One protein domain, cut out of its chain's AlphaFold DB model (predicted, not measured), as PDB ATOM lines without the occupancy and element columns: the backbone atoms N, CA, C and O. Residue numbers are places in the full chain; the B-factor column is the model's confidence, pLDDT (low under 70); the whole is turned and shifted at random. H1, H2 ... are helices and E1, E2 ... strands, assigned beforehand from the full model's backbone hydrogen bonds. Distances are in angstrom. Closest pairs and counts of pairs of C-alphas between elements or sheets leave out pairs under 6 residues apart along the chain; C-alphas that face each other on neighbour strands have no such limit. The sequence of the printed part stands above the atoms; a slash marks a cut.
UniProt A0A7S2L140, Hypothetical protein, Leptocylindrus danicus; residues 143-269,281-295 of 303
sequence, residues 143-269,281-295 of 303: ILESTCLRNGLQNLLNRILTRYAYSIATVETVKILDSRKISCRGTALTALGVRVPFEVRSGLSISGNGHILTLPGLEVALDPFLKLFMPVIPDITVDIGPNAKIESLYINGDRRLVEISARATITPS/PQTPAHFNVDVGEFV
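This is residues 143 to 269 and 281 to 295 of the 303 residues of the protein "Hypothetical protein" of Leptocylindrus danicus (UniProt A0A7S2L140). A strongly twisted four-stranded sheet with H1 packed over one face makes one end of this domain, and a small three-stranded sheet, E4 E5 E7, with the long hairpin of E8 and E9 beside E4, makes the other. E3 runs on from the larger sheet into E4, and the short H2 lies near the end of E9. The printed part has 142 residues, in the order H1 E1 E2 E3 E4 E5 E6 E7 E8 E9 H2; the sheets, E1 E2 E3 E6, E4 E5 E7 and E8 E9, are antiparallel throughout, and the class is mixed, helices and strands. The whole is compact, with a radius of gyration of the C-alphas of 15.9 A and spans of 49 by 35 by 30 A.

Begin at H1, residues 147 to 162, where every O i to N i+4 pair is within hydrogen-bond range. Next come E1, residues 166 to 176, E2, 182 to 190, and E3, 195 to 202, a meander, each strand the antiparallel neighbour of the one before. Look for N 170 and O 187 at 2.8 A, and N 184 and O 200 at 2.8 A. E1 bends by 68 degrees at residue 172. E6, residues 219 to 222, is the edge strand beside E3, with N 199 and O 221 at 2.9 A. H1 is on this sheet, in two layers, a helix on one face of a sheet; its closest C-alphas to E1 are Asn 158 and Ala 169, 5.7 A. E3 runs on into E4, residues 205 to 207, at 61 degrees. E5, residues 212 to 214, forms a hairpin with E4, N 207 and O 212 at 2.8 A; E7, residues 237 to 239, is its other neighbour, N 213 and O 238 at 2.8 A. E8, residues 244 to 252, and E9, 257 to 266, form a hairpin, N 250 and O 259 at 2.9 A. The closest C-alphas of E4 and E8 are Ser 205 and Leu 249, 6.8 A. H2, residues 291 to 294, is too short for an O i to N i+4 pair, and its one O i to N i+3 pair is out of range; its closest C-alpha to E9 is Gly 292, 7.0 A from Ile 266.

Find C-alpha 147 at (162.693, 164.036, 141.371); H1 runs 21.8 A from there. E1 spans 24.3 A, E2 23.8 A, E3 22.6 A, E8 23.1 A and E9 28.0 A, ending at C-alpha 266, (154.600, 163.592, 162.464).

The C-alphas farthest apart, Leu 226 and Ser 269, are 52.9 A apart. Residues 270 to 280 are not printed, a gap of 27.3 A between C-alphas 269 and 281. E6 to E7 is a long link of 14 residues. The pLDDT is under 70 at residues 268 to 269 and 281 to 295.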
ATOM      1  N   ILE A 143     159.404 155.961 139.254       90.56
ATOM      2  CA  ILE A 143     160.727 155.996 139.898       90.56
ATOM      3  C   ILE A 143     161.668 156.976 139.182       90.56
ATOM      4  O   ILE A 143     162.382 157.734 139.840       90.56
ATOM      5  N   LEU A 144     161.668 156.975 137.847       90.62
ATOM      6  CA  LEU A 144     162.550 157.824 137.040       90.62
ATOM      7  C   LEU A 144     162.123 159.302 137.051       90.62
ATOM      8  O   LEU A 144     162.966 160.203 137.097       90.62
ATOM      9  N   GLU A 145     160.818 159.563 136.996       89.69
ATOM     10  CA  GLU A 145     160.257 160.910 136.888       89.69
ATOM     11  C   GLU A 145     160.094 161.613 138.239       89.69
ATOM     12  O   GLU A 145     160.050 162.846 138.286       89.69
ATOM     13  N   SER A 146     160.002 160.863 139.340       87.38
ATOM     14  CA  SER A 146     159.958 161.440 140.684       87.38
ATOM     15  C   SER A 146     161.321 162.015 141.043       87.38
ATOM     16  O   SER A 146     162.275 161.279 141.295       87.38
ATOM     17  N   THR A 147     161.425 163.343 141.099       84.81
ATOM     18  CA  THR A 147     162.693 164.036 141.371       84.81
ATOM     19  C   THR A 147     163.306 163.618 142.707       84.81
ATOM     20  O   THR A 147     164.521 163.469 142.782       84.81
ATOM     21  N   CYS A 148     162.494 163.357 143.741       83.75
ATOM     22  CA  CYS A 148     163.004 162.892 145.033       83.75
ATOM     23  C   CYS A 148     163.655 161.502 144.938       83.75
ATOM     24  O   CYS A 148     164.767 161.315 145.433       83.75
ATOM     25  N   LEU A 149     163.012 160.559 144.238       87.06
ATOM     26  CA  LEU A 149     163.529 159.207 144.027       87.06
ATOM     27  C   LEU A 149     164.771 159.238 143.141       87.06
ATOM     28  O   LEU A 149     165.791 158.648 143.490       87.06
ATOM     29  N   ARG A 150     164.721 159.993 142.040       85.12
ATOM     30  CA  ARG A 150     165.856 160.166 141.134       85.12
ATOM     31  C   ARG A 150     167.063 160.767 141.846       85.12
ATOM     32  O   ARG A 150     168.160 160.259 141.665       85.12
ATOM     33  N   ASN A 151     166.882 161.797 142.674       84.38
ATOM     34  CA  ASN A 151     167.980 162.404 143.430       84.38
ATOM     35  C   ASN A 151     168.571 161.422 144.454       84.38
ATOM     36  O   ASN A 151     169.792 161.297 144.548       84.38
ATOM     37  N   GLY A 152     167.725 160.680 145.178       83.25
ATOM     38  CA  GLY A 152     168.177 159.634 146.099       83.25
ATOM     39  C   GLY A 152     168.980 158.539 145.388       83.25
ATOM     40  O   GLY A 152     170.093 158.214 145.804       83.25
ATOM     41  N   LEU A 153     168.464 158.034 144.263       85.62
ATOM     42  CA  LEU A 153     169.149 157.062 143.407       85.62
ATOM     43  C   LEU A 153     170.469 157.613 142.870       85.62
ATOM     44  O   LEU A 153     171.483 156.926 142.906       85.62
ATOM     45  N   GLN A 154     170.477 158.858 142.405       85.88
ATOM     46  CA  GLN A 154     171.660 159.515 141.870       85.88
ATOM     47  C   GLN A 154     172.778 159.603 142.916       85.88
ATOM     48  O   GLN A 154     173.936 159.314 142.614       85.88
ATOM     49  N   ASN A 155     172.434 159.945 144.157       84.62
ATOM     50  CA  ASN A 155     173.395 160.023 145.256       84.62
ATOM     51  C   ASN A 155     173.905 158.645 145.676       84.62
ATOM     52  O   ASN A 155     175.107 158.481 145.894       84.62
ATOM     53  N   LEU A 156     173.023 157.644 145.723       84.44
ATOM     54  CA  LEU A 156     173.407 156.255 145.962       84.44
ATOM     55  C   LEU A 156     174.387 155.758 144.887       84.44
ATOM     56  O   LEU A 156     175.442 155.216 145.211       84.44
ATOM     57  N   LEU A 157     174.073 155.991 143.612       88.69
ATOM     58  CA  LEU A 157     174.905 155.574 142.485       88.69
ATOM     59  C   LEU A 157     176.245 156.298 142.463       88.69
ATOM     60  O   LEU A 157     177.264 155.646 142.273       88.69
ATOM     61  N   ASN A 158     176.269 157.609 142.721       87.25
ATOM     62  CA  ASN A 158     177.517 158.357 142.861       87.25
ATOM     63  C   ASN A 158     178.411 157.720 143.929       87.25
ATOM     64  O   ASN A 158     179.578 157.454 143.663       87.25
ATOM     65  N   ARG A 159     177.863 157.381 145.102       83.00
ATOM     66  CA  ARG A 159     178.627 156.729 146.177       83.00
ATOM     67  C   ARG A 159     179.144 155.345 145.788       83.00
ATOM     68  O   ARG A 159     180.289 155.028 146.102       83.00
ATOM     69  N   ILE A 160     178.332 154.532 145.109       85.81
ATOM     70  CA  ILE A 160     178.761 153.216 144.608       85.81
ATOM     71  C   ILE A 160     179.901 153.393 143.604       85.81
ATOM     72  O   ILE A 160     180.955 152.785 143.755       85.81
ATOM     73  N   LEU A 161     179.714 154.253 142.606       87.25
ATOM     74  CA  LEU A 161     180.622 154.418 141.472       87.25
ATOM     75  C   LEU A 161     181.928 155.137 141.839       87.25
ATOM     76  O   LEU A 161     182.972 154.823 141.270       87.25
ATOM     77  N   THR A 162     181.919 156.021 142.842       86.19
ATOM     78  CA  THR A 162     183.146 156.642 143.372       86.19
ATOM     79  C   THR A 162     184.107 155.616 143.967       86.19
ATOM     80  O   THR A 162     185.319 155.790 143.838       86.19
ATOM     81  N   ARG A 163     183.615 154.486 144.502       83.25
ATOM     82  CA  ARG A 163     184.486 153.371 144.931       83.25
ATOM     83  C   ARG A 163     185.275 152.749 143.774       83.25
ATOM     84  O   ARG A 163     186.311 152.141 144.009       83.25
ATOM     85  N   TYR A 164     184.810 152.935 142.542       82.75
ATOM     86  CA  TYR A 164     185.444 152.445 141.320       82.75
ATOM     87  C   TYR A 164     186.151 153.567 140.531       82.75
ATOM     88  O   TYR A 164     186.419 153.398 139.348       82.75
ATOM     89  N   ALA A 165     186.452 154.710 141.163       83.31
ATOM     90  CA  ALA A 165     187.097 155.880 140.546       83.31
ATOM     91  C   ALA A 165     186.277 156.586 139.440       83.31
ATOM     92  O   ALA A 165     186.834 157.277 138.579       83.31
ATOM     93  N   TYR A 166     184.947 156.468 139.494       84.75
ATOM     94  CA  TYR A 166     184.031 157.247 138.664       84.75
ATOM     95  C   TYR A 166     183.397 158.380 139.474       84.75
ATOM     96  O   TYR A 166     183.036 158.244 140.643       84.75
ATOM     97  N   SER A 167     183.223 159.512 138.816       80.31
ATOM     98  CA  SER A 167     182.544 160.701 139.312       80.31
ATOM     99  C   SER A 167     181.248 160.913 138.533       80.31
ATOM    100  O   SER A 167     181.136 160.461 137.398       80.31
ATOM    101  N   ILE A 168     180.278 161.593 139.150       80.75
ATOM    102  CA  ILE A 168     179.048 162.095 138.514       80.75
ATOM    103  C   ILE A 168     178.394 161.059 137.578       80.75
ATOM    104  O   ILE A 168     178.595 161.059 136.362       80.75
ATOM    105  N   ALA A 169     177.573 160.182 138.141       86.75
ATOM    106  CA  ALA A 169     176.640 159.394 137.354       86.75
ATOM    107  C   ALA A 169     175.511 160.290 136.831       86.75
ATOM    108  O   ALA A 169     175.153 161.287 137.450       86.75
ATOM    109  N   THR A 170     174.901 159.904 135.725       90.31
ATOM    110  CA  THR A 170     173.588 160.383 135.300       90.31
ATOM    111  C   THR A 170     172.725 159.161 135.059       90.31
ATOM    112  O   THR A 170     173.097 158.299 134.267       90.31
ATOM    113  N   VAL A 171     171.596 159.057 135.760       90.38
ATOM    114  CA  VAL A 171     170.615 157.988 135.521       90.38
ATOM    115  C   VAL A 171     169.788 158.334 134.291       90.38
ATOM    116  O   VAL A 171     169.127 159.368 134.255       90.38
ATOM    117  N   GLU A 172     169.796 157.444 133.307       92.94
ATOM    118  CA  GLU A 172     169.055 157.611 132.055       92.94
ATOM    119  C   GLU A 172     167.829 156.703 132.019       92.94
ATOM    120  O   GLU A 172     166.770 157.100 131.538       92.94
ATOM    121  N   THR A 173     167.947 155.480 132.549       93.81
ATOM    122  CA  THR A 173     166.835 154.525 132.573       93.81
ATOM    123  C   THR A 173     166.789 153.738 133.875       93.81
ATOM    124  O   THR A 173     167.821 153.373 134.445       93.81
ATOM    125  N   VAL A 174     165.569 153.437 134.314       94.62
ATOM    126  CA  VAL A 174     165.276 152.527 135.421       94.62
ATOM    127  C   VAL A 174     164.414 151.399 134.874       94.62
ATOM    128  O   VAL A 174     163.429 151.647 134.185       94.62
ATOM    129  N   LYS A 175     164.788 150.153 135.158       95.25
ATOM    130  CA  LYS A 175     164.033 148.960 134.766       95.25
ATOM    131  C   LYS A 175     163.837 148.047 135.961       95.25
ATOM    132  O   LYS A 175     164.785 147.739 136.670       95.25
ATOM    133  N   ILE A 176     162.618 147.567 136.143       95.19
ATOM    134  CA  ILE A 176     162.305 146.483 137.074       95.19
ATOM    135  C   ILE A 176     162.445 145.179 136.291       95.19
ATOM    136  O   ILE A 176     161.817 145.019 135.244       95.19
ATOM    137  N   LEU A 177     163.332 144.307 136.761       94.81
ATOM    138  CA  LEU A 177     163.683 143.042 136.124       94.81
ATOM    139  C   LEU A 177     162.828 141.896 136.676       94.81
ATOM    140  O   LEU A 177     162.449 141.903 137.848       94.81
ATOM    141  N   ASP A 178     162.640 140.853 135.868       93.62
ATOM    142  CA  ASP A 178     161.918 139.627 136.252       93.62
ATOM    143  C   ASP A 178     162.574 138.922 137.457       93.62
ATOM    144  O   ASP A 178     161.913 138.280 138.270       93.62
ATOM    145  N   SER A 179     163.879 139.140 137.654       92.69
ATOM    146  CA  SER A 179     164.653 138.679 138.814       92.69
ATOM    147  C   SER A 179     164.340 139.414 140.126       92.69
ATOM    148  O   SER A 179     165.057 139.231 141.108       92.69
ATOM    149  N   ARG A 180     163.292 140.252 140.158       93.69
ATOM    150  CA  ARG A 180     162.895 141.087 141.308       93.69
ATOM    151  C   ARG A 180     163.981 142.075 141.739       93.69
ATOM    152  O   ARG A 180     164.055 142.466 142.901       93.69
ATOM    153  N   LYS A 181     164.822 142.485 140.790       94.94
ATOM    154  CA  LYS A 181     165.821 143.539 140.969       94.94
ATOM    155  C   LYS A 181     165.401 144.803 140.229       94.94
ATOM    156  O   LYS A 181     164.750 144.741 139.187       94.94
ATOM    157  N   ILE A 182     165.836 145.946 140.736       94.69
ATOM    158  CA  ILE A 182     165.803 147.221 140.027       94.69
ATOM    159  C   ILE A 182     167.163 147.408 139.359       94.69
ATOM    160  O   ILE A 182     168.200 147.253 139.997       94.69
ATOM    161  N   SER A 183     167.145 147.722 138.069       95.19
ATOM    162  CA  SER A 183     168.299 148.017 137.232       95.19
ATOM    163  C   SER A 183     168.303 149.495 136.871       95.19
ATOM    164  O   SER A 183     167.413 149.962 136.164       95.19
ATOM    165  N   CYS A 184     169.348 150.205 137.267       94.75
ATOM    166  CA  CYS A 184     169.600 151.587 136.883       94.75
ATOM    167  C   CYS A 184     170.723 151.619 135.849       94.75
ATOM    168  O   CYS A 184     171.806 151.091 136.102       94.75
ATOM    169  N   ARG A 185     170.478 152.232 134.690       94.38
ATOM    170  CA  ARG A 185     171.498 152.435 133.654       94.38
ATOM    171  C   ARG A 185     171.691 153.907 133.368       94.38
ATOM    172  O   ARG A 185     170.746 154.696 133.457       94.38
ATOM    173  N   GLY A 186     172.897 154.239 132.948       94.44
ATOM    174  CA  GLY A 186     173.214 155.565 132.456       94.44
ATOM    175  C   GLY A 186     174.698 155.717 132.199       94.44
ATOM    176  O   GLY A 186     175.377 154.742 131.873       94.44
ATOM    177  N   THR A 187     175.199 156.935 132.359       94.38
ATOM    178  CA  THR A 187     176.585 157.290 132.051       94.38
ATOM    179  C   THR A 187     177.294 157.869 133.270       94.38
ATOM    180  O   THR A 187     176.714 158.631 134.038       94.38
ATOM    181  N   ALA A 188     178.553 157.483 133.474       93.44
ATOM    182  CA  ALA A 188     179.409 157.992 134.544       93.44
ATOM    183  C   ALA A 188     180.689 158.596 133.963       93.44
ATOM    184  O   ALA A 188     181.160 158.171 132.905       93.44
ATOM    185  N   LEU A 189     181.259 159.587 134.646       92.75
ATOM    186  CA  LEU A 189     182.478 160.265 134.224       92.75
ATOM    187  C   LEU A 189     183.697 159.647 134.911       92.75
ATOM    188  O   LEU A 189     183.801 159.638 136.134       92.75
ATOM    189  N   THR A 190     184.658 159.150 134.143       88.25
ATOM    190  CA  THR A 190     185.951 158.716 134.697       88.25
ATOM    191  C   THR A 190     186.756 159.910 135.217       88.25
ATOM    192  O   THR A 190     186.514 161.053 134.824       88.25
ATOM    193  N   ALA A 191     187.786 159.647 136.025       84.25
ATOM    194  CA  ALA A 191     188.765 160.665 136.425       84.25
ATOM    195  C   ALA A 191     189.430 161.387 135.230       84.25
ATOM    196  O   ALA A 191     189.894 162.513 135.369       84.25
ATOM    197  N   LEU A 192     189.445 160.756 134.049       87.50
ATOM    198  CA  LEU A 192     189.989 161.309 132.805       87.50
ATOM    199  C   LEU A 192     188.950 162.088 131.977       87.50
ATOM    200  O   LEU A 192     189.225 162.462 130.841       87.50
ATOM    201  N   GLY A 193     187.735 162.297 132.494       87.06
ATOM    202  CA  GLY A 193     186.662 162.993 131.775       87.06
ATOM    203  C   GLY A 193     185.978 162.160 130.681       87.06
ATOM    204  O   GLY A 193     185.114 162.665 129.967       87.06
ATOM    205  N   VAL A 194     186.324 160.878 130.543       90.94
ATOM    206  CA  VAL A 194     185.677 159.957 129.596       90.94
ATOM    207  C   VAL A 194     184.345 159.486 130.167       90.94
ATOM    208  O   VAL A 194     184.292 159.073 131.327       90.94
ATOM    209  N   ARG A 195     183.282 159.516 129.358       92.38
ATOM    210  CA  ARG A 195     181.964 158.983 129.728       92.38
ATOM    211  C   ARG A 195     181.906 157.487 129.460       92.38
ATOM    212  O   ARG A 195     182.151 157.057 128.337       92.38
ATOM    213  N   VAL A 196     181.550 156.715 130.477       92.12
ATOM    214  CA  VAL A 196     181.444 155.256 130.408       92.12
ATOM    215  C   VAL A 196     180.023 154.845 130.793       92.12
ATOM    216  O   VAL A 196     179.513 155.323 131.811       92.12
ATOM    217  N   PRO A 197     179.352 153.995 129.995       94.50
ATOM    218  CA  PRO A 197     178.045 153.476 130.360       94.50
ATOM    219  C   PRO A 197     178.162 152.532 131.559       94.50
ATOM    220  O   PRO A 197     179.107 151.749 131.664       94.50
ATOM    221  N   PHE A 198     177.178 152.573 132.450       93.94
ATOM    222  CA  PHE A 198     177.104 151.684 133.603       93.94
ATOM    223  C   PHE A 198     175.719 151.051 133.734       93.94
ATOM    224  O   PHE A 198     174.710 151.575 133.249       93.94
ATOM    225  N   GLU A 199     175.670 149.931 134.445       95.00
ATOM    226  CA  GLU A 199     174.440 149.312 134.921       95.00
ATOM    227  C   GLU A 199     174.628 148.872 136.372       95.00
ATOM    228  O   GLU A 199     175.535 148.105 136.679       95.00
ATOM    229  N   VAL A 200     173.765 149.345 137.267       94.12
ATOM    230  CA  VAL A 200     173.708 148.894 138.662       94.12
ATOM    231  C   VAL A 200     172.402 148.154 138.869       94.12
ATOM    232  O   VAL A 200     171.343 148.659 138.491       94.12
ATOM    233  N   ARG A 201     172.459 146.968 139.472       94.94
ATOM    234  CA  ARG A 201     171.276 146.171 139.796       94.94
ATOM    235  C   ARG A 201     171.250 145.849 141.272       94.94
ATOM    236  O   ARG A 201     172.277 145.522 141.852       94.94
ATOM    237  N   SER A 202     170.070 145.905 141.871       94.25
ATOM    238  CA  SER A 202     169.890 145.558 143.277       94.25
ATOM    239  C   SER A 202     168.495 145.028 143.542       94.25
ATOM    240  O   SER A 202     167.531 145.482 142.927       94.25
ATOM    241  N   GLY A 203     168.376 144.104 144.493       93.44
ATOM    242  CA  GLY A 203     167.108 143.900 145.187       93.44
ATOM    243  C   GLY A 203     166.843 145.031 146.182       93.44
ATOM    244  O   GLY A 203     167.684 145.909 146.391       93.44
ATOM    245  N   LEU A 204     165.679 144.984 146.822       92.06
ATOM    246  CA  LEU A 204     165.363 145.799 147.989       92.06
ATOM    247  C   LEU A 204     164.812 144.886 149.080       92.06
ATOM    248  O   LEU A 204     163.941 144.059 148.812       92.06
ATOM    249  N   SER A 205     165.300 145.053 150.301       91.50
ATOM    250  CA  SER A 205     164.757 144.383 151.480       91.50
ATOM    251  C   SER A 205     164.736 145.320 152.675       91.50
ATOM    252  O   SER A 205     165.452 146.318 152.719       91.50
ATOM    253  N   ILE A 206     163.909 144.994 153.660       92.19
ATOM    254  CA  ILE A 206     163.780 145.759 154.898       92.19
ATOM    255  C   ILE A 206     164.350 144.958 156.067       92.19
ATOM    256  O   ILE A 206     164.174 143.743 156.144       92.19
ATOM    257  N   SER A 207     165.033 145.637 156.979       88.12
ATOM    258  CA  SER A 207     165.539 145.079 158.232       88.12
ATOM    259  C   SER A 207     165.324 146.080 159.373       88.12
ATOM    260  O   SER A 207     164.642 147.095 159.196       88.12
ATOM    261  N   GLY A 208     165.796 145.750 160.581       81.69
ATOM    262  CA  GLY A 208     165.653 146.624 161.748       81.69
ATOM    263  C   GLY A 208     164.196 147.012 162.002       81.69
ATOM    264  O   GLY A 208     163.871 148.180 162.033       81.69
ATOM    265  N   ASN A 209     163.251 146.070 162.080       86.00
ATOM    266  CA  ASN A 209     161.829 146.408 162.291       86.00
ATOM    267  C   ASN A 209     161.251 147.431 161.270       86.00
ATOM    268  O   ASN A 209     160.284 148.125 161.580       86.00
ATOM    269  N   GLY A 210     161.836 147.532 160.071       85.75
ATOM    270  CA  GLY A 210     161.378 148.383 158.972       85.75
ATOM    271  C   GLY A 210     161.990 149.789 158.900       85.75
ATOM    272  O   GLY A 210     161.601 150.533 158.004       85.75
ATOM    273  N   HIS A 211     162.928 150.168 159.780       84.12
ATOM    274  CA  HIS A 211     163.645 151.455 159.659       84.12
ATOM    275  C   HIS A 211     164.955 151.358 158.860       84.12
ATOM    276  O   HIS A 211     165.571 152.378 158.578       84.12
ATOM    277  N   ILE A 212     165.380 150.159 158.448       84.69
ATOM    278  CA  ILE A 212     166.579 149.989 157.619       84.69
ATOM    279  C   ILE A 212     166.183 149.402 156.267       84.69
ATOM    280  O   ILE A 212     165.663 148.289 156.181       84.69
ATOM    281  N   LEU A 213     166.465 150.140 155.198       88.69
ATOM    282  CA  LEU A 213     166.425 149.649 153.828       88.69
ATOM    283  C   LEU A 213     167.779 149.027 153.483       88.69
ATOM    284  O   LEU A 213     168.829 149.624 153.696       88.69
ATOM    285  N   THR A 214     167.762 147.829 152.922       88.94
ATOM    286  CA  THR A 214     168.953 147.075 152.522       88.94
ATOM    287  C   THR A 214     168.891 146.775 151.028       88.94
ATOM    288  O   THR A 214     167.809 146.579 150.469       88.94
ATOM    289  N   LEU A 215     170.054 146.774 150.380       90.56
ATOM    290  CA  LEU A 215     170.218 146.590 148.936       90.56
ATOM    291  C   LEU A 215     170.886 145.232 148.651       90.56
ATOM    292  O   LEU A 215     172.074 145.194 148.332       90.56
ATOM    293  N   PRO A 216     170.168 144.103 148.812       89.88
ATOM    294  CA  PRO A 216     170.759 142.779 148.685       89.88
ATOM    295  C   PRO A 216     171.138 142.463 147.238       89.88
ATOM    296  O   PRO A 216     170.401 142.770 146.290       89.88
ATOM    297  N   GLY A 217     172.267 141.770 147.074       90.06
ATOM    298  CA  GLY A 217     172.745 141.333 145.762       90.06
ATOM    299  C   GLY A 217     173.030 142.506 144.826       90.06
ATOM    300  O   GLY A 217     172.748 142.405 143.623       90.06
ATOM    301  N   LEU A 218     173.518 143.610 145.403       91.31
ATOM    302  CA  LEU A 218     173.939 144.806 144.696       91.31
ATOM    303  C   LEU A 218     175.132 144.472 143.799       91.31
ATOM    304  O   LEU A 218     176.169 143.989 144.254       91.31
ATOM    305  N   GLU A 219     174.977 144.738 142.513       93.44
ATOM    306  CA  GLU A 219     175.965 144.422 141.491       93.44
ATOM    307  C   GLU A 219     176.109 145.584 140.510       93.44
ATOM    308  O   GLU A 219     175.142 146.284 140.200       93.44
ATOM    309  N   VAL A 220     177.328 145.792 140.020       93.25
ATOM    310  CA  VAL A 220     177.672 146.860 139.082       93.25
ATOM    311  C   VAL A 220     178.384 146.286 137.864       93.25
ATOM    312  O   VAL A 220     179.300 145.479 137.987       93.25
ATOM    313  N   ALA A 221     177.968 146.720 136.682       92.94
ATOM    314  CA  ALA A 221     178.677 146.516 135.432       92.94
ATOM    315  C   ALA A 221     179.138 147.872 134.902       92.94
ATOM    316  O   ALA A 221     178.335 148.790 134.706       92.94
ATOM    317  N   LEU A 222     180.442 147.982 134.673       86.44
ATOM    318  CA  LEU A 222     181.071 149.091 133.969       86.44
ATOM    319  C   LEU A 222     181.260 148.607 132.538       86.44
ATOM    320  O   LEU A 222     181.897 147.580 132.333       86.44
ATOM    321  N   ASP A 223     180.648 149.298 131.585       84.25
ATOM    322  CA  ASP A 223     180.388 148.771 130.247       84.25
ATOM    323  C   ASP A 223     179.431 147.546 130.233       84.25
ATOM    324  O   ASP A 223     179.851 146.384 130.164       84.25
ATOM    325  N   PRO A 224     178.102 147.777 130.274       72.06
ATOM    326  CA  PRO A 224     177.109 146.704 130.288       72.06
ATOM    327  C   PRO A 224     177.087 145.847 129.011       72.06
ATOM    328  O   PRO A 224     176.440 144.795 129.015       72.06
ATOM    329  N   PHE A 225     177.791 146.226 127.934       79.31
ATOM    330  CA  PHE A 225     177.912 145.379 126.744       79.31
ATOM    331  C   PHE A 225     178.696 144.096 127.032       79.31
ATOM    332  O   PHE A 225     178.370 143.044 126.480       79.31
ATOM    333  N   LEU A 226     179.655 144.154 127.961       79.75
ATOM    334  CA  LEU A 226     180.434 142.996 128.399       79.75
ATOM    335  C   LEU A 226     179.641 142.060 129.326       79.75
ATOM    336  O   LEU A 226     180.074 140.938 129.575       79.75
ATOM    337  N   LYS A 227     178.478 142.504 129.833       82.00
ATOM    338  CA  LYS A 227     177.600 141.770 130.768       82.00
ATOM    339  C   LYS A 227     178.322 141.210 132.005       82.00
ATOM    340  O   LYS A 227     177.829 140.270 132.628       82.00
ATOM    341  N   LEU A 228     179.461 141.794 132.376       88.50
ATOM    342  CA  LEU A 228     180.221 141.416 133.558       88.50
ATOM    343  C   LEU A 228     179.728 142.235 134.752       88.50
ATOM    344  O   LEU A 228     179.943 143.443 134.812       88.50
ATOM    345  N   PHE A 229     179.066 141.567 135.694       91.75
ATOM    346  CA  PHE A 229     178.561 142.177 136.920       91.75
ATOM    347  C   PHE A 229     179.474 141.827 138.090       91.75
ATOM    348  O   PHE A 229     179.712 140.655 138.376       91.75
ATOM    349  N   MET A 230     179.984 142.853 138.762       91.62
ATOM    350  CA  MET A 230     180.785 142.720 139.972       91.62
ATOM    351  C   MET A 230     179.904 142.979 141.195       91.62
ATOM    352  O   MET A 230     179.188 143.984 141.208       91.62
ATOM    353  N   PRO A 231     179.944 142.125 142.231       91.56
ATOM    354  CA  PRO A 231     179.222 142.387 143.468       91.56
ATOM    355  C   PRO A 231     179.819 143.606 144.184       91.56
ATOM    356  O   PRO A 231     181.036 143.801 144.207       91.56
ATOM    357  N   VAL A 232     178.959 144.419 144.792       86.56
ATOM    358  CA  VAL A 232     179.371 145.531 145.652       86.56
ATOM    359  C   VAL A 232     179.415 145.024 147.090       86.56
ATOM    360  O   VAL A 232     178.390 144.640 147.639       86.56
ATOM    361  N   ILE A 233     180.603 145.019 147.698       80.62
ATOM    362  CA  ILE A 233     180.821 144.541 149.071       80.62
ATOM    363  C   ILE A 233     181.423 145.685 149.909       80.62
ATOM    364  O   ILE A 233     182.354 146.346 149.437       80.62
ATOM    365  N   PRO A 234     180.936 145.937 151.141       79.50
ATOM    366  CA  PRO A 234     179.762 145.322 151.774       79.50
ATOM    367  C   PRO A 234     178.439 145.834 151.180       79.50
ATOM    368  O   PRO A 234     178.423 146.874 150.512       79.50
ATOM    369  N   ASP A 235     177.347 145.115 151.467       78.06
ATOM    370  CA  ASP A 235     175.985 145.553 151.146       78.06
ATOM    371  C   ASP A 235     175.727 146.961 151.698       78.06
ATOM    372  O   ASP A 235     176.191 147.331 152.781       78.06
ATOM    373  N   ILE A 236     174.972 147.756 150.942       82.56
ATOM    374  CA  ILE A 236     174.624 149.121 151.331       82.56
ATOM    375  C   ILE A 236     173.282 149.109 152.055       82.56
ATOM    376  O   ILE A 236     172.299 148.527 151.586       82.56
ATOM    377  N   THR A 237     173.243 149.803 153.186       83.12
ATOM    378  CA  THR A 237     172.043 149.997 153.994       83.12
ATOM    379  C   THR A 237     171.728 151.481 154.134       83.12
ATOM    380  O   THR A 237     172.629 152.320 154.125       83.12
ATOM    381  N   VAL A 238     170.448 151.807 154.270       82.94
ATOM    382  CA  VAL A 238     169.945 153.162 154.491       82.94
ATOM    383  C   VAL A 238     169.003 153.125 155.684       82.94
ATOM    384  O   VAL A 238     167.977 152.452 155.635       82.94
ATOM    385  N   ASP A 239     169.359 153.838 156.745       82.50
ATOM    386  CA  ASP A 239     168.461 154.102 157.867       82.50
ATOM    387  C   ASP A 239     167.533 155.269 157.490       82.50
ATOM    388  O   ASP A 239     167.988 156.270 156.936       82.50
ATOM    389  N   ILE A 240     166.228 155.117 157.711       80.06
ATOM    390  CA  ILE A 240     165.224 156.159 157.430       80.06
ATOM    391  C   ILE A 240     164.791 156.915 158.692       80.06
ATOM    392  O   ILE A 240     163.932 157.791 158.614       80.06
ATOM    393  N   GLY A 241     165.388 156.595 159.840       77.94
ATOM    394  CA  GLY A 241     165.143 157.252 161.111       77.94
ATOM    395  C   GLY A 241     163.969 156.670 161.910       77.94
ATOM    396  O   GLY A 241     163.159 155.888 161.411       77.94
ATOM    397  N   PRO A 242     163.838 157.077 163.184       74.38
ATOM    398  CA  PRO A 242     162.919 156.451 164.140       74.38
ATOM    399  C   PRO A 242     161.439 156.796 163.913       74.38
ATOM    400  O   PRO A 242     160.558 156.088 164.399       74.38
ATOM    401  N   ASN A 243     161.156 157.879 163.184       79.31
ATOM    402  CA  ASN A 243     159.796 158.350 162.911       79.31
ATOM    403  C   ASN A 243     159.223 157.796 161.602       79.31
ATOM    404  O   ASN A 243     158.081 158.106 161.266       79.31
ATOM    405  N   ALA A 244     159.990 156.991 160.866       85.38
ATOM    406  CA  ALA A 244     159.569 156.371 159.622       85.38
ATOM    407  C   ALA A 244     159.789 154.858 159.674       85.38
ATOM    408  O   ALA A 244     160.736 154.351 160.267       85.38
ATOM    409  N   LYS A 245     158.882 154.118 159.048       91.06
ATOM    410  CA  LYS A 245     158.955 152.665 158.961       91.06
ATOM    411  C   LYS A 245     158.398 152.204 157.628       91.06
ATOM    412  O   LYS A 245     157.280 152.556 157.274       91.06
ATOM    413  N   ILE A 246     159.142 151.367 156.920       93.19
ATOM    414  CA  ILE A 246     158.625 150.602 155.790       93.19
ATOM    415  C   ILE A 246     158.012 149.323 156.362       93.19
ATOM    416  O   ILE A 246     158.695 148.508 156.981       93.19
ATOM    417  N   GLU A 247     156.703 149.180 156.209       93.94
ATOM    418  CA  GLU A 247     155.939 148.040 156.722       93.94
ATOM    419  C   GLU A 247     155.997 146.862 155.753       93.94
ATOM    420  O   GLU A 247     156.157 145.716 156.171       93.94
ATOM    421  N   SER A 248     155.922 147.145 154.451       94.88
ATOM    422  CA  SER A 248     156.104 146.153 153.398       94.88
ATOM    423  C   SER A 248     156.776 146.778 152.182       94.88
ATOM    424  O   SER A 248     156.551 147.941 151.848       94.88
ATOM    425  N   LEU A 249     157.635 145.998 151.530       94.81
ATOM    426  CA  LEU A 249     158.315 146.383 150.302       94.81
ATOM    427  C   LEU A 249     158.479 145.149 149.427       94.81
ATOM    428  O   LEU A 249     159.077 144.159 149.853       94.81
ATOM    429  N   TYR A 250     157.953 145.209 148.211       94.50
ATOM    430  CA  TYR A 250     157.986 144.092 147.283       94.50
ATOM    431  C   TYR A 250     158.253 144.566 145.855       94.50
ATOM    432  O   TYR A 250     157.598 145.474 145.349       94.50
ATOM    433  N   ILE A 251     159.218 143.928 145.187       94.75
ATOM    434  CA  ILE A 251     159.499 144.156 143.768       94.75
ATOM    435  C   ILE A 251     158.800 143.060 142.968       94.75
ATOM    436  O   ILE A 251     159.194 141.891 142.999       94.75
ATOM    437  N   ASN A 252     157.773 143.448 142.220       93.38
ATOM    438  CA  ASN A 252     157.039 142.567 141.334       93.38
ATOM    439  C   ASN A 252     157.663 142.612 139.931       93.38
ATOM    440  O   ASN A 252     157.341 143.490 139.130       93.38
ATOM    441  N   GLY A 253     158.572 141.672 139.653       92.56
ATOM    442  CA  GLY A 253     159.238 141.544 138.351       92.56
ATOM    443  C   GLY A 253     158.250 141.333 137.202       92.56
ATOM    444  O   GLY A 253     158.290 142.072 136.222       92.56
ATOM    445  N   ASP A 254     157.292 140.420 137.386       92.88
ATOM    446  CA  ASP A 254     156.310 140.032 136.365       92.88
ATOM    447  C   ASP A 254     155.429 141.212 135.932       92.88
ATOM    448  O   ASP A 254     155.191 141.436 134.745       92.88
ATOM    449  N   ARG A 255     154.963 142.008 136.903       92.88
ATOM    450  CA  ARG A 255     154.145 143.204 136.637       92.88
ATOM    451  C   ARG A 255     154.979 144.452 136.368       92.88
ATOM    452  O   ARG A 255     154.414 145.455 135.943       92.88
ATOM    453  N   ARG A 256     156.295 144.397 136.598       94.38
ATOM    454  CA  ARG A 256     157.229 145.530 136.523       94.38
ATOM    455  C   ARG A 256     156.834 146.693 137.438       94.38
ATOM    456  O   ARG A 256     156.839 147.847 137.013       94.38
ATOM    457  N   LEU A 257     156.501 146.380 138.689       94.62
ATOM    458  CA  LEU A 257     156.033 147.341 139.696       94.62
ATOM    459  C   LEU A 257     156.788 147.170 141.018       94.62
ATOM    460  O   LEU A 257     157.271 146.081 141.328       94.62
ATOM    461  N   VAL A 258     156.863 148.241 141.807       94.62
ATOM    462  CA  VAL A 258     157.302 148.198 143.209       94.62
ATOM    463  C   VAL A 258     156.115 148.537 144.095       94.62
ATOM    464  O   VAL A 258     155.532 149.607 143.958       94.62
ATOM    465  N   GLU A 259     155.765 147.633 144.998       95.25
ATOM    466  CA  GLU A 259     154.701 147.814 145.982       95.25
ATOM    467  C   GLU A 259     155.337 148.182 147.325       95.25
ATOM    468  O   GLU A 259     156.236 147.486 147.808       95.25
ATOM    469  N   ILE A 260     154.895 149.291 147.917       94.88
ATOM    470  CA  ILE A 260     155.399 149.791 149.193       94.88
ATOM    471  C   ILE A 260     154.243 150.156 150.124       94.88
ATOM    472  O   ILE A 260     153.285 150.825 149.732       94.88
ATOM    473  N   SER A 261     154.360 149.738 151.380       95.56
ATOM    474  CA  SER A 261     153.576 150.283 152.487       95.56
ATOM    475  C   SER A 261     154.529 150.859 153.518       95.56
ATOM    476  O   SER A 261     155.525 150.231 153.881       95.56
ATOM    477  N   ALA A 262     154.252 152.073 153.968       94.00
ATOM    478  CA  ALA A 262     155.122 152.804 154.868       94.00
ATOM    479  C   ALA A 262     154.308 153.653 155.837       94.00
ATOM    480  O   ALA A 262     153.236 154.157 155.508       94.00
ATOM    481  N   ARG A 263     154.857 153.860 157.025       91.75
ATOM    482  CA  ARG A 263     154.299 154.701 158.070       91.75
ATOM    483  C   ARG A 263     155.284 155.800 158.424       91.75
ATOM    484  O   ARG A 263     156.477 155.540 158.554       91.75
ATOM    485  N   ALA A 264     154.773 157.003 158.638       88.56
ATOM    486  CA  ALA A 264     155.526 158.118 159.189       88.56
ATOM    487  C   ALA A 264     154.745 158.768 160.335       88.56
ATOM    488  O   ALA A 264     153.548 159.027 160.211       88.56
ATOM    489  N   THR A 265     155.419 159.049 161.444       83.81
ATOM    490  CA  THR A 265     154.857 159.780 162.581       83.81
ATOM    491  C   THR A 265     155.305 161.233 162.505       83.81
ATOM    492  O   THR A 265     156.496 161.526 162.456       83.81
ATOM    493  N   ILE A 266     154.346 162.155 162.493       78.50
ATOM    494  CA  ILE A 266     154.600 163.592 162.464       78.50
ATOM    495  C   ILE A 266     154.396 164.149 163.861       78.50
ATOM    496  O   ILE A 266     153.293 164.078 164.403       78.50
ATOM    497  N   THR A 267     155.445 164.746 164.418       72.06
ATOM    498  CA  THR A 267     155.428 165.383 165.737       72.06
ATOM    499  C   THR A 267     155.486 166.903 165.562       72.06
ATOM    500  O   THR A 267     156.505 167.423 165.115       72.06
ATOM    501  N   PRO A 268     154.414 167.652 165.888       64.06
ATOM    502  CA  PRO A 268     154.441 169.112 165.856       64.06
ATOM    503  C   PRO A 268     155.531 169.654 166.791       64.06
ATOM    504  O   PRO A 268     155.701 169.160 167.905       64.06
ATOM    505  N   SER A 269     156.252 170.683 166.347       52.72
ATOM    506  CA  SER A 269     157.542 171.170 166.868       52.72
ATOM    507  C   SER A 269     157.520 171.848 168.257       52.72
ATOM    508  O   SER A 269     158.165 172.867 168.482       52.72
ATOM    509  N   PRO A 281     175.239 151.483 167.391       37.84
ATOM    510  CA  PRO A 281     176.667 151.755 167.301       37.84
ATOM    511  C   PRO A 281     177.192 151.457 165.890       37.84
ATOM    512  O   PRO A 281     177.120 150.321 165.433       37.84
ATOM    513  N   GLN A 282     177.718 152.497 165.238       41.84
ATOM    514  CA  GLN A 282     178.643 152.503 164.098       41.84
ATOM    515  C   GLN A 282     178.558 151.314 163.120       41.84
ATOM    516  O   GLN A 282     179.350 150.373 163.170       41.84
ATOM    517  N   THR A 283     177.682 151.447 162.125       34.22
ATOM    518  CA  THR A 283     177.832 150.803 160.805       34.22
ATOM    519  C   THR A 283     178.149 151.876 159.756       34.22
ATOM    520  O   THR A 283     177.692 153.010 159.902       34.22
ATOM    521  N   PRO A 284     178.936 151.583 158.702       31.27
ATOM    522  CA  PRO A 284     179.493 152.602 157.812       31.27
ATOM    523  C   PRO A 284     178.456 153.104 156.793       31.27
ATOM    524  O   PRO A 284     178.523 152.758 155.617       31.27
ATOM    525  N   ALA A 285     177.485 153.885 157.271       28.84
ATOM    526  CA  ALA A 285     176.730 154.945 156.592       28.84
ATOM    527  C   ALA A 285     175.484 155.256 157.439       28.84
ATOM    528  O   ALA A 285     174.453 154.599 157.306       28.84
ATOM    529  N   HIS A 286     175.577 156.253 158.319       29.48
ATOM    530  CA  HIS A 286     174.408 156.788 159.013       29.48
ATOM    531  C   HIS A 286     173.721 157.823 158.118       29.48
ATOM    532  O   HIS A 286     174.374 158.718 157.580       29.48
ATOM    533  N   PHE A 287     172.406 157.695 157.960       41.94
ATOM    534  CA  PHE A 287     171.556 158.709 157.348       41.94
ATOM    535  C   PHE A 287     170.440 159.011 158.341       41.94
ATOM    536  O   PHE A 287     169.565 158.184 158.560       41.94
ATOM    537  N   ASN A 288     170.482 160.180 158.972       30.61
ATOM    538  CA  ASN A 288     169.352 160.659 159.754       30.61
ATOM    539  C   ASN A 288     168.445 161.433 158.801       30.61
ATOM    540  O   ASN A 288     168.834 162.478 158.285       30.61
ATOM    541  N   VAL A 289     167.254 160.901 158.535       38.09
ATOM    542  CA  VAL A 289     166.203 161.641 157.837       38.09
ATOM    543  C   VAL A 289     165.076 161.884 158.828       38.09
ATOM    544  O   VAL A 289     164.247 161.012 159.075       38.09
ATOM    545  N   ASP A 290     165.036 163.083 159.405       37.84
ATOM    546  CA  ASP A 290     163.801 163.564 160.010       37.84
ATOM    547  C   ASP A 290     162.834 163.900 158.865       37.84
ATOM    548  O   ASP A 290     163.095 164.772 158.038       37.84
ATOM    549  N   VAL A 291     161.709 163.191 158.785       38.19
ATOM    550  CA  VAL A 291     160.665 163.428 157.776       38.19
ATOM    551  C   VAL A 291     160.111 164.860 157.880       38.19
ATOM    552  O   VAL A 291     159.660 165.416 156.879       38.19
ATOM    553  N   GLY A 292     160.192 165.492 159.060       33.62
ATOM    554  CA  GLY A 292     159.889 166.911 159.253       33.62
ATOM    555  C   GLY A 292     160.910 167.844 158.595       33.62
ATOM    556  O   GLY A 292     160.522 168.833 157.973       33.62
ATOM    557  N   GLU A 293     162.196 167.496 158.655       36.50
ATOM    558  CA  GLU A 293     163.300 168.238 158.031       36.50
ATOM    559  C   GLU A 293     163.398 167.977 156.516       36.50
ATOM    560  O   GLU A 293     163.766 168.862 155.740       36.50
ATOM    561  N   PHE A 294     162.947 166.801 156.066       37.06
ATOM    562  CA  PHE A 294     162.869 166.399 154.658       37.06
ATOM    563  C   PHE A 294     161.939 167.294 153.823       37.06
ATOM    564  O   PHE A 294     162.136 167.455 152.619       37.06
ATOM    565  N   VAL A 295     160.931 167.910 154.450       36.69
ATOM    566  CA  VAL A 295     160.017 168.859 153.789       36.69
ATOM    567  C   VAL A 295     160.590 170.282 153.776       36.69
ATOM    568  O   VAL A 295     160.213 171.077 152.914       36.69
TER     569      VAL A 295